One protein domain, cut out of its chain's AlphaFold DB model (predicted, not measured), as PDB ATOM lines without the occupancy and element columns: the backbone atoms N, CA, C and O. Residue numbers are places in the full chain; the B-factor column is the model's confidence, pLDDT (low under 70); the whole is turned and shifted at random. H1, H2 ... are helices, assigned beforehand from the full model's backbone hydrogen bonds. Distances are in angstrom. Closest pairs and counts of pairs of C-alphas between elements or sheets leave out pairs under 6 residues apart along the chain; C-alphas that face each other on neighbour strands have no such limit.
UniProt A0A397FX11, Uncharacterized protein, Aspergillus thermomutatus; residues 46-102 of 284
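AT A GLANCE: This is residues 46 to 102 of the 284 residues of an uncharacterized protein of Aspergillus thermomutatus (UniProt A0A397FX11). One long helix, H1, makes a straight arm that sticks out with residues 46 to 61, and beyond its last residues the rest folds into a small, open head. In this head the unnamed stretch 66 to 78 leads away from H1 to the short helix H2, and H3 and H4 lead back toward the end of H1, where H4 is turned about perpendicular to it. The printed part has 57 residues, with four named helices in the order H1, H2, H3, H4 and no named strand, and its class is all helix. It is only just loose, close to extended, with a radius of gyration of the C-alphas of 15.2 A, and it spans 47 by 22 by 20 A.

HOW THE PARTS SIT: H1, residues 46 to 65, and H4, residues 95 to 102, only just touch, with 3 pairs of C-alphas within 8 A. H1 touches H4 with residues 64 to 65 alone; the closest C-alphas are those of Ala 65 and Asn 96, 5.2 A apart. Their lines stand about perpendicular, at 81 degrees. H2, residues 79 to 84, and H3, residues 86 to 90, are close but not clearly touching: their closest C-alphas, those of Leu 81 and Ala 87, are 7.7 A apart. H1 is apart from H2 and H3, and H4 is apart from H2 and H3. In H1, H2, H3 and H4 every O i to N i+4 pair is within hydrogen-bond range.

IN THESE COORDINATES: H1 begins at C-alpha 46 (250.046, 246.786, 298.188) and is 28.0 A long to C-alpha 65 (231.720, 257.449, 316.516). H2 measures 8.9 A and H3 6.0 A. H4 measures 11.1 A and ends at C-alpha 102 (232.265, 252.678, 329.448).

THE WHOLE: The C-alphas of Gln 46 and Met 83, 47.4 A apart, are the two farthest apart. The printed part has no cut. The link from H1 to H2, 13 residues, is long; those from H2 to H3 and H3 to H4 are tight. Mean pLDDT of the printed part is 72.1, and 22 residues are under 70, among them residues 69 to 83.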
ATOM      1  N   GLN A  46     250.731 247.434 297.069       74.38
ATOM      2  CA  GLN A  46     250.046 246.786 298.188       74.38
ATOM      3  C   GLN A  46     250.025 247.673 299.438       74.38
ATOM      4  O   GLN A  46     248.969 247.835 300.034       74.38
ATOM      5  N   THR A  47     251.141 248.327 299.776       75.12
ATOM      6  CA  THR A  47     251.186 249.279 300.897       75.12
ATOM      7  C   THR A  47     250.208 250.436 300.691       75.12
ATOM      8  O   THR A  47     249.472 250.772 301.609       75.12
ATOM      9  N   ALA A  48     250.125 250.994 299.478       76.19
ATOM     10  CA  ALA A  48     249.157 252.049 299.178       76.19
ATOM     11  C   ALA A  48     247.699 251.559 299.277       76.19
ATOM     12  O   ALA A  48     246.824 252.308 299.702       76.19
ATOM     13  N   VAL A  49     247.422 250.307 298.898       79.31
ATOM     14  CA  VAL A  49     246.091 249.701 299.059       79.31
ATOM     15  C   VAL A  49     245.753 249.513 300.538       79.31
ATOM     16  O   VAL A  49     244.659 249.888 300.954       79.31
ATOM     17  N   ASP A  50     246.686 248.996 301.335       86.25
ATOM     18  CA  ASP A  50     246.483 248.772 302.768       86.25
ATOM     19  C   ASP A  50     246.291 250.104 303.517       86.25
ATOM     20  O   ASP A  50     245.407 250.210 304.365       86.25
ATOM     21  N   GLU A  51     247.035 251.153 303.151       84.88
ATOM     22  CA  GLU A  51     246.858 252.511 303.684       84.88
ATOM     23  C   GLU A  51     245.478 253.090 303.352       84.88
ATOM     24  O   GLU A  51     244.838 253.691 304.214       84.88
ATOM     25  N   VAL A  52     244.981 252.882 302.128       86.94
ATOM     26  CA  VAL A  52     243.640 253.335 301.728       86.94
ATOM     27  C   VAL A  52     242.550 252.567 302.475       86.94
ATOM     28  O   VAL A  52     241.564 253.177 302.893       86.94
ATOM     29  N   ILE A  53     242.723 251.258 302.680       85.06
ATOM     30  CA  ILE A  53     241.790 250.441 303.469       85.06
ATOM     31  C   ILE A  53     241.770 250.928 304.919       85.06
ATOM     32  O   ILE A  53     240.695 251.206 305.444       85.06
ATOM     33  N   GLN A  54     242.938 251.119 305.536       83.44
ATOM     34  CA  GLN A  54     243.041 251.617 306.908       83.44
ATOM     35  C   GLN A  54     242.458 253.027 307.055       83.44
ATOM     36  O   GLN A  54     241.704 253.282 307.991       83.44
ATOM     37  N   ALA A  55     242.732 253.936 306.117       84.38
ATOM     38  CA  ALA A  55     242.169 255.284 306.137       84.38
ATOM     39  C   ALA A  55     240.641 255.271 305.966       84.38
ATOM     40  O   ALA A  55     239.939 256.043 306.620       84.38
ATOM     41  N   TRP A  56     240.109 254.382 305.122       85.19
ATOM     42  CA  TRP A  56     238.668 254.212 304.949       85.19
ATOM     43  C   TRP A  56     238.006 253.617 306.198       85.19
ATOM     44  O   TRP A  56     236.986 254.141 306.646       85.19
ATOM     45  N   GLU A  57     238.603 252.591 306.805       86.12
ATOM     46  CA  GLU A  57     238.134 251.996 308.063       86.12
ATOM     47  C   GLU A  57     238.155 253.016 309.207       86.12
ATOM     48  O   GLU A  57     237.176 253.132 309.947       86.12
ATOM     49  N   GLN A  58     239.223 253.811 309.317       78.25
ATOM     50  CA  GLN A  58     239.342 254.884 310.307       78.25
ATOM     51  C   GLN A  58     238.312 255.990 310.071       78.25
ATOM     52  O   GLN A  58     237.650 256.410 311.019       78.25
ATOM     53  N   ALA A  59     238.111 256.426 308.825       80.12
ATOM     54  CA  ALA A  59     237.092 257.418 308.490       80.12
ATOM     55  C   ALA A  59     235.676 256.893 308.774       80.12
ATOM     56  O   ALA A  59     234.827 257.627 309.280       80.12
ATOM     57  N   GLN A  60     235.421 255.609 308.510       76.81
ATOM     58  CA  GLN A  60     234.139 254.975 308.808       76.81
ATOM     59  C   GLN A  60     233.925 254.809 310.318       76.81
ATOM     60  O   GLN A  60     232.814 255.028 310.802       76.81
ATOM     61  N   ALA A  61     234.967 254.454 311.071       74.12
ATOM     62  CA  ALA A  61     234.925 254.377 312.527       74.12
ATOM     63  C   ALA A  61     234.685 255.758 313.149       74.12
ATOM     64  O   ALA A  61     233.818 255.885 314.007       74.12
ATOM     65  N   GLN A  62     235.368 256.801 312.665       72.44
ATOM     66  CA  GLN A  62     235.160 258.189 313.094       72.44
ATOM     67  C   GLN A  62     233.750 258.688 312.761       72.44
ATOM     68  O   GLN A  62     233.102 259.298 313.610       72.44
ATOM     69  N   ALA A  63     233.235 258.377 311.569       75.62
ATOM     70  CA  ALA A  63     231.871 258.728 311.182       75.62
ATOM     71  C   ALA A  63     230.822 258.025 312.060       75.62
ATOM     72  O   ALA A  63     229.853 258.655 312.472       75.62
ATOM     73  N   LYS A  64     231.031 256.744 312.399       68.88
ATOM     74  CA  LYS A  64     230.160 255.993 313.323       68.88
ATOM     75  C   LYS A  64     230.251 256.505 314.762       68.88
ATOM     76  O   LYS A  64     229.245 256.576 315.451       68.88
ATOM     77  N   ALA A  65     231.445 256.881 315.201       65.12
ATOM     78  CA  ALA A  65     231.720 257.449 316.516       65.12
ATOM     79  C   ALA A  65     231.043 258.822 316.726       65.12
ATOM     80  O   ALA A  65     230.539 259.114 317.810       65.12
ATOM     81  N   GLN A  66     230.980 259.639 315.670       70.81
ATOM     82  CA  GLN A  66     230.302 260.944 315.659       70.81
ATOM     83  C   GLN A  66     228.807 260.849 315.314       70.81
ATOM     84  O   GLN A  66     228.095 261.855 315.340       70.81
ATOM     85  N   GLN A  67     228.308 259.655 314.985       76.62
ATOM     86  CA  GLN A  67     226.903 259.456 314.673       76.62
ATOM     87  C   GLN A  67     226.063 259.625 315.941       76.62
ATOM     88  O   GLN A  67     226.338 259.052 316.998       76.62
ATOM     89  N   THR A  68     225.011 260.429 315.826       74.69
ATOM     90  CA  THR A  68     223.991 260.547 316.866       74.69
ATOM     91  C   THR A  68     223.056 259.353 316.769       74.69
ATOM     92  O   THR A  68     222.519 259.078 315.693       74.69
ATOM     93  N   VAL A  69     222.847 258.649 317.881       68.50
ATOM     94  CA  VAL A  69     221.990 257.462 317.914       68.50
ATOM     95  C   VAL A  69     220.551 257.864 317.572       68.50
ATOM     96  O   VAL A  69     219.968 258.735 318.220       68.50
ATOM     97  N   GLN A  70     219.974 257.227 316.551       68.06
ATOM     98  CA  GLN A  70     218.569 257.380 316.174       68.06
ATOM     99  C   GLN A  70     217.806 256.092 316.471       68.06
ATOM    100  O   GLN A  70     218.200 255.010 316.034       68.06
ATOM    101  N   ALA A  71     216.674 256.212 317.169       57.44
ATOM    102  CA  ALA A  71     215.857 255.066 317.566       57.44
ATOM    103  C   ALA A  71     215.346 254.242 316.367       57.44
ATOM    104  O   ALA A  71     215.146 253.038 316.484       57.44
ATOM    105  N   SER A  72     215.163 254.872 315.201       58.31
ATOM    106  CA  SER A  72     214.687 254.219 313.974       58.31
ATOM    107  C   SER A  72     215.750 253.409 313.225       58.31
ATOM    108  O   SER A  72     215.392 252.587 312.385       58.31
ATOM    109  N   GLU A  73     217.039 253.650 313.483       57.34
ATOM    110  CA  GLU A  73     218.159 252.981 312.798       57.34
ATOM    111  C   GLU A  73     218.722 251.798 313.592       57.34
ATOM    112  O   GLU A  73     219.409 250.941 313.034       57.34
ATOM    113  N   LEU A  74     218.395 251.709 314.883       58.84
ATOM    114  CA  LEU A  74     218.663 250.530 315.695       58.84
ATOM    115  C   LEU A  74     217.700 249.422 315.262       58.84
ATOM    116  O   LEU A  74     216.618 249.237 315.816       58.84
ATOM    117  N   THR A  75     218.089 248.661 314.239       56.09
ATOM    118  CA  THR A  75     217.510 247.340 314.007       56.09
ATOM    119  C   THR A  75     217.870 246.478 315.213       56.09
ATOM    120  O   THR A  75     218.920 245.834 315.228       56.09
ATOM    121  N   ASP A  76     217.041 246.525 316.255       57.78
ATOM    122  CA  ASP A  76     217.252 245.793 317.499       57.78
ATOM    123  C   ASP A  76     217.200 244.286 317.220       57.78
ATOM    124  O   ASP A  76     216.148 243.641 317.266       57.78
ATOM    125  N   ALA A  77     218.363 243.713 316.919       56.59
ATOM    126  CA  ALA A  77     218.522 242.287 316.665       56.59
ATOM    127  C   ALA A  77     218.246 241.441 317.924       56.59
ATOM    128  O   ALA A  77     217.995 240.242 317.817       56.59
ATOM    129  N   ASN A  78     218.260 242.051 319.118       64.94
ATOM    130  CA  ASN A  78     218.015 241.383 320.395       64.94
ATOM    131  C   ASN A  78     216.595 241.687 320.940       64.94
ATOM    132  O   ASN A  78     216.295 242.844 321.249       64.94
ATOM    133  N   PRO A  79     215.731 240.669 321.144       64.62
ATOM    134  CA  PRO A  79     214.393 240.833 321.723       64.62
ATOM    135  C   PRO A  79     214.362 241.527 323.095       64.62
ATOM    136  O   PRO A  79     213.402 242.231 323.402       64.62
ATOM    137  N   TRP A  80     215.406 241.364 323.910       58.00
ATOM    138  CA  TRP A  80     215.485 241.969 325.241       58.00
ATOM    139  C   TRP A  80     215.708 243.489 325.184       58.00
ATOM    140  O   TRP A  80     215.138 244.225 325.990       58.00
ATOM    141  N   LEU A  81     216.455 243.978 324.185       62.97
ATOM    142  CA  LEU A  81     216.649 245.418 323.948       62.97
ATOM    143  C   LEU A  81     215.354 246.095 323.475       62.97
ATOM    144  O   LEU A  81     215.025 247.189 323.935       62.97
ATOM    145  N   ARG A  82     214.544 245.389 322.670       65.38
ATOM    146  CA  ARG A  82     213.203 245.850 322.265       65.38
ATOM    147  C   ARG A  82     212.248 245.983 323.449       65.38
ATOM    148  O   ARG A  82     211.480 246.937 323.506       65.38
ATOM    149  N   MET A  83     212.285 245.034 324.388       58.03
ATOM    150  CA  MET A  83     211.431 245.059 325.585       58.03
ATOM    151  C   MET A  83     211.785 246.196 326.542       58.03
ATOM    152  O   MET A  83     210.908 246.745 327.201       58.03
ATOM    153  N   THR A  84     213.068 246.528 326.632       71.75
ATOM    154  CA  THR A  84     213.579 247.549 327.550       71.75
ATOM    155  C   THR A  84     213.587 248.949 326.925       71.75
ATOM    156  O   THR A  84     213.745 249.935 327.642       71.75
ATOM    157  N   GLY A  85     213.364 249.062 325.610       68.19
ATOM    158  CA  GLY A  85     213.178 250.336 324.910       68.19
ATOM    159  C   GLY A  85     214.439 251.198 324.841       68.19
ATOM    160  O   GLY A  85     214.329 252.414 324.690       68.19
ATOM    161  N   TRP A  86     215.628 250.591 324.957       69.75
ATOM    162  CA  TRP A  86     216.909 251.310 325.026       69.75
ATOM    163  C   TRP A  86     217.134 252.245 323.839       69.75
ATOM    164  O   TRP A  86     217.668 253.333 324.026       69.75
ATOM    165  N   ALA A  87     216.658 251.875 322.647       69.62
ATOM    166  CA  ALA A  87     216.734 252.718 321.458       69.62
ATOM    167  C   ALA A  87     216.116 254.116 321.661       69.62
ATOM    168  O   ALA A  87     216.651 255.096 321.149       69.62
ATOM    169  N   ASN A  88     215.046 254.227 322.460       75.81
ATOM    170  CA  ASN A  88     214.397 255.507 322.766       75.81
ATOM    171  C   ASN A  88     215.183 256.324 323.797       75.81
ATOM    172  O   ASN A  88     215.245 257.543 323.695       75.81
ATOM    173  N   TYR A  89     215.790 255.662 324.786       67.75
ATOM    174  CA  TYR A  89     216.575 256.333 325.828       67.75
ATOM    175  C   TYR A  89     217.934 256.813 325.322       67.75
ATOM    176  O   TYR A  89     218.448 257.828 325.786       67.75
ATOM    177  N   LEU A  90     218.511 256.093 324.361       70.75
ATOM    178  CA  LEU A  90     219.783 256.452 323.746       70.75
ATOM    179  C   LEU A  90     219.620 257.457 322.601       70.75
ATOM    180  O   LEU A  90     220.618 258.035 322.173       70.75
ATOM    181  N   GLN A  91     218.393 257.718 322.137       75.94
ATOM    182  CA  GLN A  91     218.130 258.655 321.050       75.94
ATOM    183  C   GLN A  91     218.676 260.057 321.365       75.94
ATOM    184  O   GLN A  91     218.375 260.635 322.405       75.94
ATOM    185  N   GLY A  92     219.465 260.616 320.445       75.00
ATOM    186  CA  GLY A  92     220.065 261.944 320.606       75.00
ATOM    187  C   GLY A  92     221.415 261.968 321.334       75.00
ATOM    188  O   GLY A  92     222.058 263.014 321.339       75.00
ATOM    189  N   ASN A  93     221.880 260.843 321.889       77.00
ATOM    190  CA  ASN A  93     223.228 260.747 322.458       77.00
ATOM    191  C   ASN A  93     224.260 260.497 321.349       77.00
ATOM    192  O   ASN A  93     223.989 259.760 320.392       77.00
ATOM    193  N   GLN A  94     225.450 261.091 321.473       77.00
ATOM    194  CA  GLN A  94     226.564 260.765 320.584       77.00
ATOM    195  C   GLN A  94     227.170 259.424 320.997       77.00
ATOM    196  O   GLN A  94     227.372 259.160 322.184       77.00
ATOM    197  N   ALA A  95     227.485 258.575 320.017       75.69
ATOM    198  CA  ALA A  95     228.087 257.272 320.288       75.69
ATOM    199  C   ALA A  95     229.414 257.396 321.065       75.69
ATOM    200  O   ALA A  95     229.689 256.577 321.940       75.69
ATOM    201  N   ASN A  96     230.194 258.451 320.809       76.19
ATOM    202  CA  ASN A  96     231.418 258.754 321.553       76.19
ATOM    203  C   ASN A  96     231.203 259.010 323.046       76.19
ATOM    204  O   ASN A  96     231.975 258.496 323.851       76.19
ATOM    205  N   ASP A  97     230.161 259.746 323.426       79.19
ATOM    206  CA  ASP A  97     229.899 260.053 324.837       79.19
ATOM    207  C   ASP A  97     229.528 258.776 325.604       79.19
ATOM    208  O   ASP A  97     229.972 258.548 326.728       79.19
ATOM    209  N   LEU A  98     228.771 257.880 324.960       76.50
ATOM    210  CA  LEU A  98     228.432 256.570 325.518       76.50
ATOM    211  C   LEU A  98     229.664 255.668 325.653       76.50
ATOM    212  O   LEU A  98     229.809 254.978 326.660       76.50
ATOM    213  N   LEU A  99     230.558 255.677 324.659       73.88
ATOM    214  CA  LEU A  99     231.811 254.921 324.710       73.88
ATOM    215  C   LEU A  99     232.755 255.455 325.792       73.88
ATOM    216  O   LEU A  99     233.386 254.656 326.479       73.88
ATOM    217  N   ALA A 100     232.802 256.773 325.998       75.88
ATOM    218  CA  ALA A 100     233.574 257.391 327.071       75.88
ATOM    219  C   ALA A 100     233.061 256.983 328.465       75.88
ATOM    220  O   ALA A 100     233.865 256.712 329.351       75.88
ATOM    221  N   CYS A 101     231.744 256.841 328.650       69.81
ATOM    222  CA  CYS A 101     231.153 256.366 329.911       69.81
ATOM    223  C   CYS A 101     231.494 254.904 330.260       69.81
ATOM    224  O   CYS A 101     231.364 254.505 331.415       69.81
ATOM    225  N   VAL A 102     231.884 254.095 329.270       70.88
ATOM    226  CA  VAL A 102     232.265 252.678 329.448       70.88
ATOM    227  C   VAL A 102     233.786 252.495 329.377       70.88
ATOM    228  O   VAL A 102     234.293 251.411 329.672       70.88
TER     229      VAL A 102